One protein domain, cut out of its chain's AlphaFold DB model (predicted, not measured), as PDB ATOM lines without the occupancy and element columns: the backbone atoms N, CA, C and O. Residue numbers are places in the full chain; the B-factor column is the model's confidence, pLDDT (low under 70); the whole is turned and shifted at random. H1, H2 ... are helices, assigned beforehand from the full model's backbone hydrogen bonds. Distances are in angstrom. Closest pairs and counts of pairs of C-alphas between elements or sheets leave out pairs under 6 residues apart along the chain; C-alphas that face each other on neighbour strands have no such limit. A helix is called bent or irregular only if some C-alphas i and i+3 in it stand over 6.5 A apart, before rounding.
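What this domain is: This is residues 8 to 103 of the 394 residues of an uncharacterized protein of Janthinobacterium lividum (UniProt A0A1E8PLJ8). Picture four helices set roughly lengthwise in an elongated body: H5 runs through the middle, with the long H1 on one side of it and H2 and the shorter H3 on the other. The very short H4 sits at the end of the body where H1 ends and H2 begins. The printed part has 96 residues with five named helices, H1 to H5 in chain order, and no named strand; the class is all helix. The whole is compact, with a radius of gyration of the C-alphas of 13.7 A, and spans 43 by 24 by 19 A.

Where its parts are: Find C-alpha 8 at (126.048, 257.641, 272.884); from there H1, the longest helix, runs through residues 8 to 29, 31.9 A from first to last C-alpha. Next look at C-alpha 35 at (92.463, 235.239, 285.647), where H2, residues 35 to 54, begins its 29.4 A. H2 is neither bent nor irregular, but only just: C-alphas 43 and 46 are 6.1 A apart. H3 takes residues 56 to 66 and 16.0 A; it too is only just neither bent nor irregular, with C-alphas 56 and 59 at 6.4 A. H4 is residues 73 to 76, 5.0 A long. H5, residues 83 to 99, runs 24.2 A to C-alpha 99 at (118.019, 256.029, 269.682).

How they stand to each other: Begin at H5, the hub, which touches three helices. It touches H1 closest at the C-alphas of Ala 16 and Ala 93, 4.0 A apart, at a shallow tilt of 26 degrees, opposite ways. It touches H2 closest at the C-alphas of Leu 52 and Cys 94, 7.1 A apart, at a shallow tilt of 14 degrees, the same way. It touches H3 closest at the C-alphas of Trp 59 and Thr 91, 6.9 A apart, at a shallow tilt of 16 degrees, opposite ways. H2, H3 and H5 form an up and down bundle, each helix running against the one before it; the helix packing is mostly aligned. H2, with residues 51 to 52 alone, and H3 only just touch, only at the corner by their link, with 3 pairs of C-alphas within 8 A; the closest, of Leu 52 and Cys 58, are 6.5 A apart. H4 is close to H2 but not clearly touching, the C-alphas of Pro 37 and Trp 75 being 7.2 A apart. H1 is apart from H2, H3 and H4. In H1 and H5 every O i to N i+4 pair is within hydrogen-bond range; in H2 15 of 16 are, in H3 4 of 7, and H4 is too short for such a pair.

The domain as a whole: Look for the two farthest C-alphas at Gly 35 and Ala 103, 44.0 A apart. The printed part has no cut, and no link is long. Mean pLDDT of the printed part is 92.0, and no printed residue is under 70.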
ATOM      1  N   PRO A   8     127.446 257.475 272.480       78.94
ATOM      2  CA  PRO A   8     126.048 257.641 272.884       78.94
ATOM      3  C   PRO A   8     125.122 256.603 272.235       78.94
ATOM      4  O   PRO A   8     124.155 256.165 272.861       78.94
ATOM      5  N   ALA A   9     125.433 256.151 271.015       83.94
ATOM      6  CA  ALA A   9     124.657 255.117 270.339       83.94
ATOM      7  C   ALA A   9     124.818 253.738 271.003       83.94
ATOM      8  O   ALA A   9     123.830 253.023 271.185       83.94
ATOM      9  N   LEU A  10     126.040 253.375 271.410       88.12
ATOM     10  CA  LEU A  10     126.306 252.134 272.139       88.12
ATOM     11  C   LEU A  10     125.624 252.133 273.513       88.12
ATOM     12  O   LEU A  10     124.932 251.173 273.844       88.12
ATOM     13  N   ALA A  11     125.757 253.221 274.276       90.44
ATOM     14  CA  ALA A  11     125.102 253.362 275.576       90.44
ATOM     15  C   ALA A  11     123.575 253.225 275.458       90.44
ATOM     16  O   ALA A  11     122.953 252.521 276.253       90.44
ATOM     17  N   ALA A  12     122.971 253.820 274.421       91.62
ATOM     18  CA  ALA A  12     121.545 253.668 274.167       91.62
ATOM     19  C   ALA A  12     121.155 252.208 273.873       91.62
ATOM     20  O   ALA A  12     120.172 251.716 274.421       91.62
ATOM     21  N   ARG A  13     121.938 251.476 273.070       93.62
ATOM     22  CA  ARG A  13     121.676 250.050 272.800       93.62
ATOM     23  C   ARG A  13     121.829 249.176 274.040       93.62
ATOM     24  O   ARG A  13     121.014 248.283 274.240       93.62
ATOM     25  N   LEU A  14     122.828 249.439 274.880       94.56
ATOM     26  CA  LEU A  14     123.001 248.721 276.144       94.56
ATOM     27  C   LEU A  14     121.810 248.955 277.077       94.56
ATOM     28  O   LEU A  14     121.243 247.993 277.586       94.56
ATOM     29  N   LEU A  15     121.362 250.205 277.229       94.75
ATOM     30  CA  LEU A  15     120.155 250.520 278.000       94.75
ATOM     31  C   LEU A  15     118.909 249.837 277.427       94.75
ATOM     32  O   LEU A  15     118.083 249.338 278.187       94.75
ATOM     33  N   ALA A  16     118.790 249.762 276.100       95.69
ATOM     34  CA  ALA A  16     117.695 249.054 275.452       95.69
ATOM     35  C   ALA A  16     117.691 247.554 275.781       95.69
ATOM     36  O   ALA A  16     116.639 246.996 276.092       95.69
ATOM     37  N   LEU A  17     118.862 246.911 275.741       96.62
ATOM     38  CA  LEU A  17     119.023 245.499 276.089       96.62
ATOM     39  C   LEU A  17     118.742 245.247 277.572       96.62
ATOM     40  O   LEU A  17     118.029 244.301 277.891       96.62
ATOM     41  N   LEU A  18     119.234 246.110 278.465       96.88
ATOM     42  CA  LEU A  18     118.964 246.019 279.902       96.88
ATOM     43  C   LEU A  18     117.471 246.170 280.207       96.88
ATOM     44  O   LEU A  18     116.918 245.367 280.952       96.88
ATOM     45  N   ALA A  19     116.797 247.146 279.593       96.06
ATOM     46  CA  ALA A  19     115.357 247.334 279.750       96.06
ATOM     47  C   ALA A  19     114.556 246.150 279.180       96.06
ATOM     48  O   ALA A  19     113.587 245.707 279.795       96.06
ATOM     49  N   GLY A  20     114.980 245.596 278.037       96.19
ATOM     50  CA  GLY A  20     114.383 244.395 277.454       96.19
ATOM     51  C   GLY A  20     114.550 243.166 278.350       96.19
ATOM     52  O   GLY A  20     113.580 242.456 278.606       96.19
ATOM     53  N   ALA A  21     115.749 242.947 278.891       96.50
ATOM     54  CA  ALA A  21     116.024 241.865 279.833       96.50
ATOM     55  C   ALA A  21     115.217 242.022 281.132       96.50
ATOM     56  O   ALA A  21     114.609 241.057 281.589       96.50
ATOM     57  N   ALA A  22     115.143 243.236 281.686       95.06
ATOM     58  CA  ALA A  22     114.326 243.536 282.860       95.06
ATOM     59  C   ALA A  22     112.834 243.267 282.605       95.06
ATOM     60  O   ALA A  22     112.179 242.650 283.440       95.06
ATOM     61  N   CYS A  23     112.318 243.644 281.430       94.94
ATOM     62  CA  CYS A  23     110.945 243.347 281.014       94.94
ATOM     63  C   CYS A  23     110.681 241.831 280.975       94.94
ATOM     64  O   CYS A  23     109.711 241.350 281.557       94.94
ATOM     65  N   MET A  24     111.585 241.055 280.366       94.06
ATOM     66  CA  MET A  24     111.467 239.591 280.312       94.06
ATOM     67  C   MET A  24     111.547 238.945 281.701       94.06
ATOM     68  O   MET A  24     110.792 238.018 281.998       94.06
ATOM     69  N   LEU A  25     112.425 239.442 282.575       93.75
ATOM     70  CA  LEU A  25     112.519 238.987 283.964       93.75
ATOM     71  C   LEU A  25     111.248 239.308 284.753       93.75
ATOM     72  O   LEU A  25     110.768 238.454 285.497       93.75
ATOM     73  N   ALA A  26     110.677 240.499 284.572       91.94
ATOM     74  CA  ALA A  26     109.420 240.880 285.203       91.94
ATOM     75  C   ALA A  26     108.278 239.955 284.761       91.94
ATOM     76  O   ALA A  26     107.551 239.434 285.605       91.94
ATOM     77  N   LEU A  27     108.185 239.674 283.456       90.69
ATOM     78  CA  LEU A  27     107.182 238.777 282.879       90.69
ATOM     79  C   LEU A  27     107.300 237.338 283.366       90.69
ATOM     80  O   LEU A  27     106.280 236.709 283.626       90.69
ATOM     81  N   ARG A  28     108.525 236.830 283.546       90.56
ATOM     82  CA  ARG A  28     108.755 235.480 284.078       90.56
ATOM     83  C   ARG A  28     108.127 235.278 285.458       90.56
ATOM     84  O   ARG A  28     107.684 234.178 285.763       90.56
ATOM     85  N   HIS A  29     108.126 236.317 286.288       87.19
ATOM     86  CA  HIS A  29     107.581 236.243 287.643       87.19
ATOM     87  C   HIS A  29     106.126 236.725 287.709       87.19
ATOM     88  O   HIS A  29     105.462 236.533 288.730       87.19
ATOM     89  N   TYR A  30     105.635 237.398 286.667       85.88
ATOM     90  CA  TYR A  30     104.281 237.929 286.633       85.88
ATOM     91  C   TYR A  30     103.260 236.781 286.599       85.88
ATOM     92  O   TYR A  30     103.449 235.833 285.834       85.88
ATOM     93  N   PRO A  31     102.174 236.835 287.392       85.56
ATOM     94  CA  PRO A  31     101.182 235.767 287.447       85.56
ATOM     95  C   PRO A  31     100.275 235.785 286.200       85.56
ATOM     96  O   PRO A  31      99.080 236.046 286.282       85.56
ATOM     97  N   LEU A  32     100.831 235.485 285.020       80.25
ATOM     98  CA  LEU A  32     100.120 235.532 283.731       80.25
ATOM     99  C   LEU A  32      98.913 234.576 283.673       80.25
ATOM    100  O   LEU A  32      97.992 234.805 282.897       80.25
ATOM    101  N   GLY A  33      98.903 233.525 284.501       78.38
ATOM    102  CA  GLY A  33      97.783 232.589 284.626       78.38
ATOM    103  C   GLY A  33      96.684 233.012 285.612       78.38
ATOM    104  O   GLY A  33      95.679 232.316 285.720       78.38
ATOM    105  N   HIS A  34      96.847 234.114 286.356       78.94
ATOM    106  CA  HIS A  34      95.838 234.579 287.314       78.94
ATOM    107  C   HIS A  34      94.738 235.381 286.612       78.94
ATOM    108  O   HIS A  34      94.776 236.609 286.567       78.94
ATOM    109  N   GLY A  35      93.740 234.672 286.083       86.56
ATOM    110  CA  GLY A  35      92.463 235.239 285.647       86.56
ATOM    111  C   GLY A  35      92.563 236.314 284.560       86.56
ATOM    112  O   GLY A  35      93.435 236.290 283.689       86.56
ATOM    113  N   TRP A  36      91.625 237.261 284.596       89.50
ATOM    114  CA  TRP A  36      91.504 238.296 283.569       89.50
ATOM    115  C   TRP A  36      92.693 239.285 283.501       89.50
ATOM    116  O   TRP A  36      93.027 239.658 282.376       89.50
ATOM    117  N   PRO A  37      93.383 239.685 284.600       88.31
ATOM    118  CA  PRO A  37      94.544 240.581 284.514       88.31
ATOM    119  C   PRO A  37      95.702 239.955 283.733       88.31
ATOM    120  O   PRO A  37      96.296 240.602 282.873       88.31
ATOM    121  N   GLY A  38      95.975 238.666 283.972       87.94
ATOM    122  CA  GLY A  38      96.992 237.919 283.234       87.94
ATOM    123  C   GLY A  38      96.671 237.810 281.741       87.94
ATOM    124  O   GLY A  38      97.528 238.079 280.896       87.94
ATOM    125  N   LEU A  39      95.413 237.512 281.395       88.62
ATOM    126  CA  LEU A  39      94.947 237.476 280.000       88.62
ATOM    127  C   LEU A  39      95.024 238.849 279.315       88.62
ATOM    128  O   LEU A  39      95.473 238.953 278.173       88.62
ATOM    129  N   LEU A  40      94.645 239.921 280.017       90.38
ATOM    130  CA  LEU A  40      94.792 241.284 279.511       90.38
ATOM    131  C   LEU A  40      96.261 241.582 279.210       90.38
ATOM    132  O   LEU A  40      96.578 242.081 278.133       90.38
ATOM    133  N   PHE A  41      97.164 241.256 280.134       90.81
ATOM    134  CA  PHE A  41      98.577 241.592 280.005       90.81
ATOM    135  C   PHE A  41      99.294 240.778 278.919       90.81
ATOM    136  O   PHE A  41     100.089 241.331 278.152       90.81
ATOM    137  N   THR A  42      98.955 239.490 278.796       89.50
ATOM    138  CA  THR A  42      99.459 238.605 277.730       89.50
ATOM    139  C   THR A  42      99.026 239.053 276.336       89.50
ATOM    140  O   THR A  42      99.802 238.895 275.398       89.50
ATOM    141  N   ALA A  43      97.841 239.652 276.183       92.12
ATOM    142  CA  ALA A  43      97.409 240.238 274.914       92.12
ATOM    143  C   ALA A  43      97.990 241.647 274.687       92.12
ATOM    144  O   ALA A  43      98.459 241.971 273.592       92.12
ATOM    145  N   LEU A  44      97.980 242.489 275.724       94.94
ATOM    146  CA  LEU A  44      98.337 243.905 275.645       94.94
ATOM    147  C   LEU A  44      99.809 244.117 275.288       94.94
ATOM    148  O   LEU A  44     100.105 244.934 274.417       94.94
ATOM    149  N   LEU A  45     100.739 243.412 275.939       95.00
ATOM    150  CA  LEU A  45     102.170 243.662 275.748       95.00
ATOM    151  C   LEU A  45     102.682 243.307 274.345       95.00
ATOM    152  O   LEU A  45     103.351 244.156 273.748       95.00
ATOM    153  N   PRO A  46     102.372 242.130 273.765       95.75
ATOM    154  CA  PRO A  46     102.741 241.832 272.385       95.75
ATOM    155  C   PRO A  46     102.093 242.804 271.396       95.75
ATOM    156  O   PRO A  46     102.771 243.297 270.496       95.75
ATOM    157  N   ALA A  47     100.812 243.143 271.587       96.81
ATOM    158  CA  ALA A  47     100.124 244.116 270.740       96.81
ATOM    159  C   ALA A  47     100.802 245.494 270.807       96.81
ATOM    160  O   ALA A  47     101.042 246.125 269.776       96.81
ATOM    161  N   TYR A  48     101.181 245.935 272.008       97.56
ATOM    162  CA  TYR A  48     101.905 247.181 272.213       97.56
ATOM    163  C   TYR A  48     103.305 247.145 271.591       97.56
ATOM    164  O   TYR A  48     103.694 248.091 270.909       97.56
ATOM    165  N   PHE A  49     104.048 246.044 271.734       97.06
ATOM    166  CA  PHE A  49     105.343 245.869 271.075       97.06
ATOM    167  C   PHE A  49     105.224 245.986 269.551       97.06
ATOM    168  O   PHE A  49     105.944 246.773 268.932       97.06
ATOM    169  N   LEU A  50     104.284 245.258 268.941       97.38
ATOM    170  CA  LEU A  50     104.026 245.318 267.501       97.38
ATOM    171  C   LEU A  50     103.623 246.732 267.062       97.38
ATOM    172  O   LEU A  50     104.114 247.229 266.045       97.38
ATOM    173  N   LEU A  51     102.808 247.421 267.866       96.88
ATOM    174  CA  LEU A  51     102.441 248.814 267.636       96.88
ATOM    175  C   LEU A  51     103.666 249.735 267.657       96.88
ATOM    176  O   LEU A  51     103.812 250.554 266.752       96.88
ATOM    177  N   LEU A  52     104.580 249.589 268.622       95.50
ATOM    178  CA  LEU A  52     105.811 250.387 268.679       95.50
ATOM    179  C   LEU A  52     106.765 250.085 267.519       95.50
ATOM    180  O   LEU A  52     107.474 250.984 267.060       95.50
ATOM    181  N   ARG A  53     106.781 248.843 267.023       94.44
ATOM    182  CA  ARG A  53     107.548 248.455 265.831       94.44
ATOM    183  C   ARG A  53     106.976 249.078 264.558       94.44
ATOM    184  O   ARG A  53     107.751 249.522 263.715       94.44
ATOM    185  N   TRP A  54     105.651 249.140 264.433       94.50
ATOM    186  CA  TRP A  54     104.975 249.724 263.273       94.50
ATOM    187  C   TRP A  54     104.955 251.259 263.302       94.50
ATOM    188  O   TRP A  54     105.269 251.922 262.311       94.50
ATOM    189  N   ARG A  55     104.589 251.847 264.444       93.38
ATOM    190  CA  ARG A  55     104.433 253.290 264.661       93.38
ATOM    191  C   ARG A  55     105.016 253.680 266.021       93.38
ATOM    192  O   ARG A  55     104.280 253.813 266.996       93.38
ATOM    193  N   PRO A  56     106.325 253.970 266.089       91.25
ATOM    194  CA  PRO A  56     106.976 254.249 267.362       91.25
ATOM    195  C   PRO A  56     106.350 255.411 268.134       91.25
ATOM    196  O   PRO A  56     106.169 255.300 269.336       91.25
ATOM    197  N   ALA A  57     105.929 256.486 267.456       92.25
ATOM    198  CA  ALA A  57     105.314 257.655 268.093       92.25
ATOM    199  C   ALA A  57     104.016 257.348 268.873       92.25
ATOM    200  O   ALA A  57     103.574 258.183 269.659       92.25
ATOM    201  N   CYS A  58     103.408 256.167 268.695       95.62
ATOM    202  CA  CYS A  58     102.225 255.752 269.445       95.62
ATOM    203  C   CYS A  58     102.472 255.626 270.954       95.62
ATOM    204  O   CYS A  58     101.509 255.747 271.706       95.62
ATOM    205  N   TRP A  59     103.721 255.478 271.424       96.62
ATOM    206  CA  TRP A  59     104.012 255.506 272.866       96.62
ATOM    207  C   TRP A  59     103.532 256.811 273.528       96.62
ATOM    208  O   TRP A  59     103.056 256.779 274.659       96.62
ATOM    209  N   LEU A  60     103.566 257.939 272.797       96.81
ATOM    210  CA  LEU A  60     103.063 259.235 273.264       96.81
ATOM    211  C   LEU A  60     101.560 259.202 273.565       96.81
ATOM    212  O   LEU A  60     101.100 259.978 274.392       96.81
ATOM    213  N   PHE A  61     100.796 258.334 272.898       97.75
ATOM    214  CA  PHE A  61      99.382 258.104 273.188       97.75
ATOM    215  C   PHE A  61      99.207 257.037 274.274       97.75
ATOM    216  O   PHE A  61      98.507 257.266 275.258       97.75
ATOM    217  N   CYS A  62      99.849 255.877 274.097       97.56
ATOM    218  CA  CYS A  62      99.639 254.702 274.936       97.56
ATOM    219  C   CYS A  62     100.073 254.929 276.382       97.56
ATOM    220  O   CYS A  62      99.330 254.551 277.277       97.56
ATOM    221  N   VAL A  63     101.231 255.558 276.621       96.94
ATOM    222  CA  VAL A  63     101.734 255.757 277.987       96.94
ATOM    223  C   VAL A  63     100.775 256.639 278.799       96.94
ATOM    224  O   VAL A  63     100.294 256.154 279.816       96.94
ATOM    225  N   PRO A  64     100.392 257.865 278.378       96.50
ATOM    226  CA  PRO A  64      99.443 258.678 279.148       96.50
ATOM    227  C   PRO A  64      98.042 258.072 279.271       96.50
ATOM    228  O   PRO A  64      97.377 258.296 280.283       96.50
ATOM    229  N   ALA A  65      97.592 257.327 278.254       97.38
ATOM    230  CA  ALA A  65      96.296 256.662 278.288       97.38
ATOM    231  C   ALA A  65      96.287 255.527 279.314       97.38
ATOM    232  O   ALA A  65      95.380 255.454 280.130       97.38
ATOM    233  N   LEU A  66      97.303 254.662 279.297       96.62
ATOM    234  CA  LEU A  66      97.349 253.455 280.119       96.62
ATOM    235  C   LEU A  66      97.896 253.695 281.531       96.62
ATOM    236  O   LEU A  66      97.594 252.906 282.421       96.62
ATOM    237  N   LEU A  67      98.642 254.785 281.751       95.12
ATOM    238  CA  LEU A  67      99.214 255.165 283.050       95.12
ATOM    239  C   LEU A  67      98.229 255.028 284.225       95.12
ATOM    240  O   LEU A  67      98.603 254.391 285.201       95.12
ATOM    241  N   PRO A  68      97.007 255.591 284.177       94.75
ATOM    242  CA  PRO A  68      96.109 255.510 285.321       94.75
ATOM    243  C   PRO A  68      95.407 254.158 285.492       94.75
ATOM    244  O   PRO A  68      94.813 253.946 286.535       94.75
ATOM    245  N   VAL A  69      95.384 253.285 284.479       93.88
ATOM    246  CA  VAL A  69      94.576 252.047 284.501       93.88
ATOM    247  C   VAL A  69      95.411 250.774 284.618       93.88
ATOM    248  O   VAL A  69      94.869 249.728 284.954       93.88
ATOM    249  N   LEU A  70      96.719 250.846 284.356       93.69
ATOM    250  CA  LEU A  70      97.659 249.737 284.550       93.69
ATOM    251  C   LEU A  70      98.245 249.710 285.966       93.69
ATOM    252  O   LEU A  70      99.454 249.574 286.147       93.69
ATOM    253  N   ASP A  71      97.361 249.835 286.946       91.94
ATOM    254  CA  ASP A  71      97.618 249.576 288.358       91.94
ATOM    255  C   ASP A  71      96.719 248.400 288.758       91.94
ATOM    256  O   ASP A  71      95.609 248.563 289.270       91.94
ATOM    257  N   LEU A  72      97.152 247.184 288.395       91.19
ATOM    258  CA  LEU A  72      96.383 245.967 288.660       91.19
ATOM    259  C   LEU A  72      96.792 245.310 289.982       91.19
ATOM    260  O   LEU A  72      96.378 244.180 290.256       91.19
ATOM    261  N   ALA A  73      97.534 246.030 290.831       89.56
ATOM    262  CA  ALA A  73      97.950 245.580 292.152       89.56
ATOM    263  C   ALA A  73      96.795 245.020 293.013       89.56
ATOM    264  O   ALA A  73      97.027 244.012 293.685       89.56
ATOM    265  N   PRO A  74      95.548 245.549 292.973       87.94
ATOM    266  CA  PRO A  74      94.433 244.968 293.727       87.94
ATOM    267  C   PRO A  74      94.074 243.533 293.315       87.94
ATOM    268  O   PRO A  74      93.523 242.791 294.122       87.94
ATOM    269  N   TRP A  75      94.376 243.133 292.075       88.25
ATOM    270  CA  TRP A  75      94.114 241.779 291.576       88.25
ATOM    271  C   TRP A  75      95.361 240.897 291.565       88.25
ATOM    272  O   TRP A  75      95.253 239.694 291.788       88.25
ATOM    273  N   THR A  76      96.537 241.461 291.278       87.88
ATOM    274  CA  THR A  76      97.782 240.692 291.128       87.88
ATOM    275  C   THR A  76      98.623 240.629 292.397       87.88
ATOM    276  O   THR A  76      99.558 239.834 292.461       87.88
ATOM    277  N   GLY A  77      98.332 241.475 293.391       86.88
ATOM    278  CA  GLY A  77      99.128 241.636 294.612       86.88
ATOM    279  C   GLY A  77     100.482 242.320 294.387       86.88
ATOM    280  O   GLY A  77     101.221 242.568 295.338       86.88
ATOM    281  N   ARG A  78     100.831 242.650 293.136       85.94
ATOM    282  CA  ARG A  78     102.115 243.257 292.778       85.94
ATOM    283  C   ARG A  78     102.062 244.766 292.940       85.94
ATOM    284  O   ARG A  78     101.754 245.484 292.001       85.94
ATOM    285  N   PHE A  79     102.412 245.249 294.126       84.19
ATOM    286  CA  PHE A  79     102.446 246.693 294.377       84.19
ATOM    287  C   PHE A  79     103.828 247.322 294.122       84.19
ATOM    288  O   PHE A  79     103.904 248.508 293.816       84.19
ATOM    289  N   PHE A  80     104.938 246.580 294.261       87.44
ATOM    290  CA  PHE A  80     106.269 247.183 294.110       87.44
ATOM    291  C   PHE A  80     106.684 247.358 292.646       87.44
ATOM    292  O   PHE A  80     107.159 248.428 292.264       87.44
ATOM    293  N   LEU A  81     106.499 246.315 291.832       89.44
ATOM    294  CA  LEU A  81     106.712 246.324 290.385       89.44
ATOM    295  C   LEU A  81     105.371 246.065 289.698       89.44
ATOM    296  O   LEU A  81     104.901 244.927 289.658       89.44
ATOM    297  N   GLU A  82     104.785 247.137 289.187       91.06
ATOM    298  CA  GLU A  82     103.424 247.201 288.660       91.06
ATOM    299  C   GLU A  82     103.414 246.948 287.144       91.06
ATOM    300  O   GLU A  82     104.443 246.974 286.461       91.06
ATOM    301  N   GLU A  83     102.231 246.727 286.579       93.75
ATOM    302  CA  GLU A  83     102.043 246.463 285.149       93.75
ATOM    303  C   GLU A  83     102.515 247.631 284.280       93.75
ATOM    304  O   GLU A  83     103.101 247.436 283.208       93.75
ATOM    305  N   ILE A  84     102.315 248.855 284.770       94.94
ATOM    306  CA  ILE A  84     102.812 250.057 284.115       94.94
ATOM    307  C   ILE A  84     104.343 250.084 284.021       94.94
ATOM    308  O   ILE A  84     104.868 250.519 282.997       94.94
ATOM    309  N   ASP A  85     105.075 249.561 285.013       95.25
ATOM    310  CA  ASP A  85     106.543 249.523 284.975       95.25
ATOM    311  C   ASP A  85     107.037 248.644 283.827       95.25
ATOM    312  O   ASP A  85     107.970 249.008 283.115       95.25
ATOM    313  N   VAL A  86     106.385 247.506 283.593       95.50
ATOM    314  CA  VAL A  86     106.746 246.587 282.507       95.50
ATOM    315  C   VAL A  86     106.421 247.202 281.139       95.50
ATOM    316  O   VAL A  86     107.219 247.094 280.202       95.50
ATOM    317  N   LEU A  87     105.302 247.930 281.016       96.81
ATOM    318  CA  LEU A  87     105.000 248.707 279.808       96.81
ATOM    319  C   LEU A  87     106.056 249.799 279.559       96.81
ATOM    320  O   LEU A  87     106.477 250.016 278.416       96.81
ATOM    321  N   LEU A  88     106.517 250.473 280.613       97.44
ATOM    322  CA  LEU A  88     107.569 251.489 280.545       97.44
ATOM    323  C   LEU A  88     108.927 250.875 280.179       97.44
ATOM    324  O   LEU A  88     109.597 251.405 279.294       97.44
ATOM    325  N   MET A  89     109.292 249.723 280.751       97.38
ATOM    326  CA  MET A  89     110.483 248.953 280.370       97.38
ATOM    327  C   MET A  89     110.469 248.611 278.880       97.38
ATOM    328  O   MET A  89     111.456 248.843 278.184       97.38
ATOM    329  N   LEU A  90     109.338 248.123 278.361       97.31
ATOM    330  CA  LEU A  90     109.181 247.811 276.941       97.31
ATOM    331  C   LEU A  90     109.282 249.066 276.057       97.31
ATOM    332  O   LEU A  90     109.906 249.036 274.992       97.31
ATOM    333  N   THR A  91     108.712 250.184 276.516       97.44
ATOM    334  CA  THR A  91     108.797 251.486 275.837       97.44
ATOM    335  C   THR A  91     110.242 251.975 275.767       97.44
ATOM    336  O   THR A  91     110.706 252.373 274.696       97.44
ATOM    337  N   VAL A  92     110.976 251.894 276.880       97.25
ATOM    338  CA  VAL A  92     112.399 252.241 276.968       97.25
ATOM    339  C   VAL A  92     113.222 251.313 276.081       97.25
ATOM    340  O   VAL A  92     114.000 251.808 275.273       97.25
ATOM    341  N   ALA A  93     113.002 249.998 276.127       97.12
ATOM    342  CA  ALA A  93     113.708 249.034 275.286       97.12
ATOM    343  C   ALA A  93     113.559 249.362 273.790       97.12
ATOM    344  O   ALA A  93     114.548 249.537 273.075       97.12
ATOM    345  N   CYS A  94     112.324 249.544 273.314       96.06
ATOM    346  CA  CYS A  94     112.061 249.872 271.912       96.06
ATOM    347  C   CYS A  94     112.581 251.266 271.530       96.06
ATOM    348  O   CYS A  94     113.146 251.461 270.448       96.06
ATOM    349  N   GLY A  95     112.383 252.250 272.408       94.56
ATOM    350  CA  GLY A  95     112.769 253.637 272.185       94.56
ATOM    351  C   GLY A  95     114.283 253.822 272.128       94.56
ATOM    352  O   GLY A  95     114.796 254.433 271.189       94.56
ATOM    353  N   TYR A  96     115.010 253.254 273.088       94.75
ATOM    354  CA  TYR A  96     116.465 253.352 273.161       94.75
ATOM    355  C   TYR A  96     117.159 252.532 272.075       94.75
ATOM    356  O   TYR A  96     118.168 252.982 271.528       94.75
ATOM    357  N   TRP A  97     116.574 251.402 271.656       94.56
ATOM    358  CA  TRP A  97     117.067 250.666 270.490       94.56
ATOM    359  C   TRP A  97     117.046 251.543 269.234       94.56
ATOM    360  O   TRP A  97     118.004 251.576 268.463       94.56
ATOM    361  N   ARG A  98     115.969 252.322 269.054       91.19
ATOM    362  CA  ARG A  98     115.867 253.309 267.971       91.19
ATOM    363  C   ARG A  98     116.801 254.501 268.170       91.19
ATOM    364  O   ARG A  98     117.168 255.120 267.173       91.19
ATOM    365  N   LEU A  99     117.096 254.916 269.405       88.12
ATOM    366  CA  LEU A  99     118.019 256.029 269.682       88.12
ATOM    367  C   LEU A  99     119.460 255.670 269.322       88.12
ATOM    368  O   LEU A  99     120.172 256.518 268.802       88.12
ATOM    369  N   GLY A 100     119.863 254.414 269.519       85.25
ATOM    370  CA  GLY A 100     121.166 253.902 269.086       85.25
ATOM    371  C   GLY A 100     121.287 253.623 267.579       85.25
ATOM    372  O   GLY A 100     122.192 252.895 267.161       85.25
ATOM    373  N   GLY A 101     120.338 254.111 266.775       83.38
ATOM    374  CA  GLY A 101     120.358 254.076 265.311       83.38
ATOM    375  C   GLY A 101     121.056 255.302 264.700       83.38
ATOM    376  O   GLY A 101     121.803 255.989 265.394       83.38
ATOM    377  N   PRO A 102     120.825 255.595 263.406       78.25
ATOM    378  CA  PRO A 102     121.363 256.789 262.755       78.25
ATOM    379  C   PRO A 102     121.001 258.061 263.528       78.25
ATOM    380  O   PRO A 102     119.861 258.204 263.980       78.25
ATOM    381  N   ALA A 103     121.966 258.973 263.663       73.31
ATOM    382  CA  ALA A 103     121.781 260.218 264.396       73.31
ATOM    383  C   ALA A 103     120.602 261.013 263.813       73.31
ATOM    384  O   ALA A 103     120.578 261.345 262.629       73.31
TER     385      ALA A 103